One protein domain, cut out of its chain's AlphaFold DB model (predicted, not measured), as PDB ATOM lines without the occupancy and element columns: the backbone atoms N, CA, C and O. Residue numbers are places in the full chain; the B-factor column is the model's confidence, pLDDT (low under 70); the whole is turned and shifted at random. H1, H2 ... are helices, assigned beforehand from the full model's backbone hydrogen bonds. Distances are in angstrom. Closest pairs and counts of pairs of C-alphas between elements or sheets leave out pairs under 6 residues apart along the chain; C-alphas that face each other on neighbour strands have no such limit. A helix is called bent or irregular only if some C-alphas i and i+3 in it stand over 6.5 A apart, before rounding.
ATOM      1  N   PHE A   2      19.299 -13.584  45.577       42.88
ATOM      2  CA  PHE A   2      18.089 -12.725  45.458       42.88
ATOM      3  C   PHE A   2      17.357 -12.600  44.111       42.88
ATOM      4  O   PHE A   2      16.192 -12.217  44.082       42.88
ATOM      5  N   GLU A   3      17.973 -13.022  43.022       45.34
ATOM      6  CA  GLU A   3      17.392 -12.935  41.690       45.34
ATOM      7  C   GLU A   3      16.792 -14.286  41.276       45.34
ATOM      8  O   GLU A   3      17.498 -15.213  40.882       45.34
ATOM      9  N   ARG A   4      15.475 -14.417  41.484       69.25
ATOM     10  CA  ARG A   4      14.636 -15.516  40.977       69.25
ATOM     11  C   ARG A   4      14.465 -15.395  39.455       69.25
ATOM     12  O   ARG A   4      14.877 -14.407  38.857       69.25
ATOM     13  N   GLU A   5      13.794 -16.379  38.863       61.91
ATOM     14  CA  GLU A   5      13.199 -16.418  37.507       61.91
ATOM     15  C   GLU A   5      12.852 -15.030  36.924       61.91
ATOM     16  O   GLU A   5      13.185 -14.730  35.780       61.91
ATOM     17  N   PHE A   6      12.254 -14.153  37.739       71.75
ATOM     18  CA  PHE A   6      11.894 -12.784  37.367       71.75
ATOM     19  C   PHE A   6      13.075 -11.882  37.011       71.75
ATOM     20  O   PHE A   6      13.002 -11.146  36.035       71.75
ATOM     21  N   SER A   7      14.174 -11.927  37.756       77.88
ATOM     22  CA  SER A   7      15.358 -11.132  37.432       77.88
ATOM     23  C   SER A   7      15.981 -11.599  36.122       77.88
ATOM     24  O   SER A   7      16.294 -10.771  35.274       77.88
ATOM     25  N   GLY A   8      16.066 -12.917  35.904       77.94
ATOM     26  CA  GLY A   8      16.498 -13.485  34.622       77.94
ATOM     27  C   GLY A   8      15.616 -13.027  33.458       77.94
ATOM     28  O   GLY A   8      16.129 -12.655  32.404       77.94
ATOM     29  N   LEU A   9      14.299 -12.958  33.674       83.50
ATOM     30  CA  LEU A   9      13.344 -12.421  32.707       83.50
ATOM     31  C   LEU A   9      13.598 -10.935  32.406       83.50
ATOM     32  O   LEU A   9      13.680 -10.571  31.236       83.50
ATOM     33  N   PHE A  10      13.768 -10.082  33.423       85.56
ATOM     34  CA  PHE A  10      14.011  -8.646  33.219       85.56
ATOM     35  C   PHE A  10      15.355  -8.358  32.541       85.56
ATOM     36  O   PHE A  10      15.406  -7.514  31.646       85.56
ATOM     37  N   TYR A  11      16.426  -9.072  32.901       84.44
ATOM     38  CA  TYR A  11      17.705  -8.948  32.193       84.44
ATOM     39  C   TYR A  11      17.600  -9.434  30.747       84.44
ATOM     40  O   TYR A  11      18.137  -8.784  29.853       84.44
ATOM     41  N   GLY A  12      16.873 -10.530  30.504       84.62
ATOM     42  CA  GLY A  12      16.588 -11.018  29.155       84.62
ATOM     43  C   GLY A  12      15.818  -9.997  28.312       84.62
ATOM     44  O   GLY A  12      16.162  -9.776  27.154       84.62
ATOM     45  N   LEU A  13      14.835  -9.319  28.913       86.81
ATOM     46  CA  LEU A  13      14.047  -8.257  28.278       86.81
ATOM     47  C   LEU A  13      14.908  -7.056  27.913       86.81
ATOM     48  O   LEU A  13      14.913  -6.631  26.762       86.81
ATOM     49  N   ALA A  14      15.665  -6.534  28.875       87.06
ATOM     50  CA  ALA A  14      16.524  -5.379  28.650       87.06
ATOM     51  C   ALA A  14      17.584  -5.666  27.575       87.06
ATOM     52  O   ALA A  14      17.789  -4.852  26.675       87.06
ATOM     53  N   ALA A  15      18.216  -6.844  27.630       84.75
ATOM     54  CA  ALA A  15      19.203  -7.261  26.640       84.75
ATOM     55  C   ALA A  15      18.591  -7.419  25.241       84.75
ATOM     56  O   ALA A  15      19.195  -6.992  24.258       84.75
ATOM     57  N   GLY A  16      17.394  -8.000  25.139       84.25
ATOM     58  CA  GLY A  16      16.732  -8.182  23.853       84.25
ATOM     59  C   GLY A  16      16.215  -6.882  23.244       84.25
ATOM     60  O   GLY A  16      16.429  -6.667  22.055       84.25
ATOM     61  N   MET A  17      15.674  -5.963  24.050       86.31
ATOM     62  CA  MET A  17      15.333  -4.610  23.589       86.31
ATOM     63  C   MET A  17      16.560  -3.858  23.068       86.31
ATOM     64  O   MET A  17      16.494  -3.215  22.025       86.31
ATOM     65  N   MET A  18      17.702  -3.960  23.758       86.69
ATOM     66  CA  MET A  18      18.957  -3.374  23.279       86.69
ATOM     67  C   MET A  18      19.378  -3.967  21.931       86.69
ATOM     68  O   MET A  18      19.767  -3.222  21.034       86.69
ATOM     69  N   LEU A  19      19.276  -5.286  21.761       83.38
ATOM     70  CA  LEU A  19      19.657  -5.946  20.513       83.38
ATOM     71  C   LEU A  19      18.767  -5.525  19.330       83.38
ATOM     72  O   LEU A  19      19.260  -5.357  18.217       83.38
ATOM     73  N   GLU A  20      17.478  -5.286  19.574       83.44
ATOM     74  CA  GLU A  20      16.530  -4.843  18.543       83.44
ATOM     75  C   GLU A  20      16.819  -3.447  18.019       83.44
ATOM     76  O   GLU A  20      16.638  -3.195  16.831       83.44
ATOM     77  N   THR A  21      17.355  -2.551  18.852       80.44
ATOM     78  CA  THR A  21      17.770  -1.222  18.370       80.44
ATOM     79  C   THR A  21      18.868  -1.289  17.306       80.44
ATOM     80  O   THR A  21      18.982  -0.383  16.484       80.44
ATOM     81  N   VAL A  22      19.659  -2.367  17.298       79.19
ATOM     82  CA  VAL A  22      20.730  -2.606  16.320       79.19
ATOM     83  C   VAL A  22      20.214  -3.374  15.096       79.19
ATOM     84  O   VAL A  22      20.819  -3.298  14.028       79.19
ATOM     85  N   CYS A  23      19.099  -4.097  15.227       68.94
ATOM     86  CA  CYS A  23      18.543  -4.964  14.189       68.94
ATOM     87  C   CYS A  23      17.033  -4.695  13.988       68.94
ATOM     88  O   CYS A  23      16.193  -5.495  14.408       68.94
ATOM     89  N   PRO A  24      16.663  -3.569  13.346       63.84
ATOM     90  CA  PRO A  24      15.273  -3.106  13.274       63.84
ATOM     91  C   PRO A  24      14.345  -4.010  12.448       63.84
ATOM     92  O   PRO A  24      13.133  -3.968  12.641       63.84
ATOM     93  N   ASP A  25      14.891  -4.854  11.568       66.19
ATOM     94  CA  ASP A  25      14.104  -5.775  10.734       66.19
ATOM     95  C   ASP A  25      13.475  -6.922  11.543       66.19
ATOM     96  O   ASP A  25      12.532  -7.586  11.109       66.19
ATOM     97  N   SER A  26      13.987  -7.159  12.750       65.94
ATOM     98  CA  SER A  26      13.543  -8.246  13.609       65.94
ATOM     99  C   SER A  26      12.384  -7.800  14.504       65.94
ATOM    100  O   SER A  26      12.588  -7.286  15.596       65.94
ATOM    101  N   VAL A  27      11.145  -7.980  14.026       75.25
ATOM    102  CA  VAL A  27       9.878  -7.584  14.685       75.25
ATOM    103  C   VAL A  27       9.751  -8.151  16.110       75.25
ATOM    104  O   VAL A  27       9.161  -9.210  16.324       75.25
ATOM    105  N   CYS A  28      10.316  -7.462  17.099       78.75
ATOM    106  CA  CYS A  28      10.327  -7.850  18.511       78.75
ATOM    107  C   CYS A  28      10.877  -9.270  18.811       78.75
ATOM    108  O   CYS A  28      10.622  -9.845  19.876       78.75
ATOM    109  N   PHE A  29      11.606  -9.876  17.866       82.25
ATOM    110  CA  PHE A  29      11.999 -11.282  17.949       82.25
ATOM    111  C   PHE A  29      13.028 -11.524  19.056       82.25
ATOM    112  O   PHE A  29      12.898 -12.464  19.845       82.25
ATOM    113  N   TYR A  30      14.050 -10.674  19.138       83.25
ATOM    114  CA  TYR A  30      15.134 -10.862  20.095       83.25
ATOM    115  C   TYR A  30      14.693 -10.554  21.524       83.25
ATOM    116  O   TYR A  30      15.101 -11.266  22.438       83.25
ATOM    117  N   SER A  31      13.814  -9.576  21.725       84.19
ATOM    118  CA  SER A  31      13.226  -9.247  23.023       84.19
ATOM    119  C   SER A  31      12.385 -10.400  23.569       84.19
ATOM    120  O   SER A  31      12.533 -10.780  24.732       84.19
ATOM    121  N   VAL A  32      11.559 -11.040  22.737       86.19
ATOM    122  CA  VAL A  32      10.760 -12.207  23.156       86.19
ATOM    123  C   VAL A  32      11.633 -13.445  23.387       86.19
ATOM    124  O   VAL A  32      11.453 -14.170  24.364       86.19
ATOM    125  N   MET A  33      12.616 -13.703  22.527       85.88
ATOM    126  CA  MET A  33      13.448 -14.899  22.680       85.88
ATOM    127  C   MET A  33      14.412 -14.783  23.864       85.88
ATOM    128  O   MET A  33      14.538 -15.726  24.645       85.88
ATOM    129  N   LEU A  34      15.052 -13.627  24.065       84.38
ATOM    130  CA  LEU A  34      15.979 -13.426  25.182       84.38
ATOM    131  C   LEU A  34      15.264 -13.350  26.535       84.38
ATOM    132  O   LEU A  34      15.838 -13.798  27.525       84.38
ATOM    133  N   THR A  35      14.011 -12.887  26.599       86.25
ATOM    134  CA  THR A  35      13.196 -12.993  27.827       86.25
ATOM    135  C   THR A  35      12.912 -14.435  28.210       86.25
ATOM    136  O   THR A  35      13.116 -14.803  29.366       86.25
ATOM    137  N   LEU A  36      12.490 -15.271  27.258       85.75
ATOM    138  CA  LEU A  36      12.237 -16.693  27.506       85.75
ATOM    139  C   LEU A  36      13.520 -17.435  27.902       85.75
ATOM    140  O   LEU A  36      13.518 -18.233  28.843       85.75
ATOM    141  N   ILE A  37      14.635 -17.142  27.233       85.31
ATOM    142  CA  ILE A  37      15.946 -17.711  27.568       85.31
ATOM    143  C   ILE A  37      16.403 -17.233  28.956       85.31
ATOM    144  O   ILE A  37      16.859 -18.035  29.772       85.31
ATOM    145  N   GLY A  38      16.234 -15.952  29.276       81.69
ATOM    146  CA  GLY A  38      16.551 -15.384  30.588       81.69
ATOM    147  C   GLY A  38      15.714 -15.990  31.720       81.69
ATOM    148  O   GLY A  38      16.237 -16.326  32.783       81.69
ATOM    149  N   PHE A  39      14.424 -16.217  31.477       81.94
ATOM    150  CA  PHE A  39      13.527 -16.865  32.433       81.94
ATOM    151  C   PHE A  39      13.903 -18.336  32.664       81.94
ATOM    152  O   PHE A  39      14.083 -18.770  33.804       81.94
ATOM    153  N   THR A  40      14.092 -19.101  31.584       81.44
ATOM    154  CA  THR A  40      14.449 -20.529  31.662       81.44
ATOM    155  C   THR A  40      15.813 -20.745  32.313       81.44
ATOM    156  O   THR A  40      15.947 -21.626  33.160       81.44
ATOM    157  N   THR A  41      16.813 -19.915  32.001       76.88
ATOM    158  CA  THR A  41      18.129 -19.961  32.661       76.88
ATOM    159  C   THR A  41      18.041 -19.631  34.152       76.88
ATOM    160  O   THR A  41      18.626 -20.350  34.965       76.88
ATOM    161  N   GLY A  42      17.263 -18.615  34.541       74.56
ATOM    162  CA  GLY A  42      17.017 -18.280  35.948       74.56
ATOM    163  C   GLY A  42      16.338 -19.416  36.725       74.56
ATOM    164  O   GLY A  42      16.729 -19.726  37.855       74.56
ATOM    165  N   MET A  43      15.372 -20.096  36.101       77.00
ATOM    166  CA  MET A  43      14.700 -21.262  36.680       77.00
ATOM    167  C   MET A  43      15.661 -22.455  36.824       77.00
ATOM    168  O   MET A  43      15.741 -23.063  37.892       77.00
ATOM    169  N   LEU A  44      16.457 -22.755  35.794       73.81
ATOM    170  CA  LEU A  44      17.410 -23.869  35.807       73.81
ATOM    171  C   LEU A  44      18.506 -23.722  36.867       73.81
ATOM    172  O   LEU A  44      18.851 -24.701  37.529       73.81
ATOM    173  N   ILE A  45      19.038 -22.514  37.054       72.62
ATOM    174  CA  ILE A  45      20.049 -22.236  38.085       72.62
ATOM    175  C   ILE A  45      19.454 -22.396  39.491       72.62
ATOM    176  O   ILE A  45      20.154 -22.827  40.405       72.62
ATOM    177  N   THR A  46      18.168 -22.078  39.665       69.81
ATOM    178  CA  THR A  46      17.481 -22.151  40.963       69.81
ATOM    179  C   THR A  46      17.111 -23.585  41.347       69.81
ATOM    180  O   THR A  46      17.250 -23.955  42.511       69.81
ATOM    181  N   TYR A  47      16.653 -24.393  40.386       63.62
ATOM    182  CA  TYR A  47      16.073 -25.712  40.664       63.62
ATOM    183  C   TYR A  47      16.962 -26.900  40.289       63.62
ATOM    184  O   TYR A  47      16.865 -27.942  40.935       63.62
ATOM    185  N   LEU A  48      17.803 -26.783  39.257       59.84
ATOM    186  CA  LEU A  48      18.441 -27.950  38.638       59.84
ATOM    187  C   LEU A  48      19.966 -27.998  38.805       59.84
ATOM    188  O   LEU A  48      20.545 -29.082  38.782       59.84
ATOM    189  N   MET A  49      20.645 -26.852  38.928       57.91
ATOM    190  CA  MET A  49      22.086 -26.792  38.664       57.91
ATOM    191  C   MET A  49      22.981 -26.426  39.852       57.91
ATOM    192  O   MET A  49      22.841 -25.388  40.491       57.91
ATOM    193  N   ARG A  50      24.038 -27.227  40.034       56.12
ATOM    194  CA  ARG A  50      25.245 -26.845  40.781       56.12
ATOM    195  C   ARG A  50      26.089 -25.912  39.905       56.12
ATOM    196  O   ARG A  50      26.450 -26.277  38.787       56.12
TER     197      ARG A  50
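AT A GLANCE: This is residues 2 to 50 of the 118 residues of an uncharacterized protein of Oscillospiraceae bacterium (UniProt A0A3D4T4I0). A helical hairpin: the longest helix, H2, lies side by side with H1, the two running opposite ways along nearly their whole length and making a slim rod. A loop joins them at one end of the rod, where residues 21 to 27 stick out, and both ends of the printed part lie at the other end. The printed part has 49 residues with two named helices, H1 then H2, and no named strand; the class is all helix. It is only just loose, close to compact, with a radius of gyration of the C-alphas of 11.7 A, and the C-alphas span 38 by 16 by 13 A.

HOW THE PARTS SIT: H2, residues 29 to 47, and H1, residues 5 to 22, touch, with 55 pairs of C-alphas within 8 A. Their closest C-alphas are those of Gly 16 and Ser 31, 3.8 A apart. Their lines stand at a shallow tilt of 25 degrees and they run opposite ways, with centres 9.3 A apart. The two form a helical hairpin over a short link of 6 residues. In H2 every O i to N i+4 pair is within hydrogen-bond range; in H1 it is 13 of 14.

IN THESE COORDINATES: H2 runs from Phe 29, C-alpha at (11.999, -11.282, 17.949), to Tyr 47, C-alpha at (16.073, -25.712, 40.664), 27.2 A from first to last C-alpha. H1 runs from Glu 5, C-alpha at (13.199, -16.418, 37.507), to Val 22, over 26.4 A. Neither helix is bent.

THE WHOLE: The two C-alphas farthest apart, those of Asp 25 and Arg 50, are 38.4 A from each other. The printed part has no cut, and its first and last C-alphas, of Phe 2 and Arg 50, are 16.5 A apart. Residues 21 to 27, of which 21 and 22 belong to H1, stand free. The mean pLDDT of the printed part is 76.3, and it is under 70 in residues 2 to 5, 23 to 26 and 46 to 50.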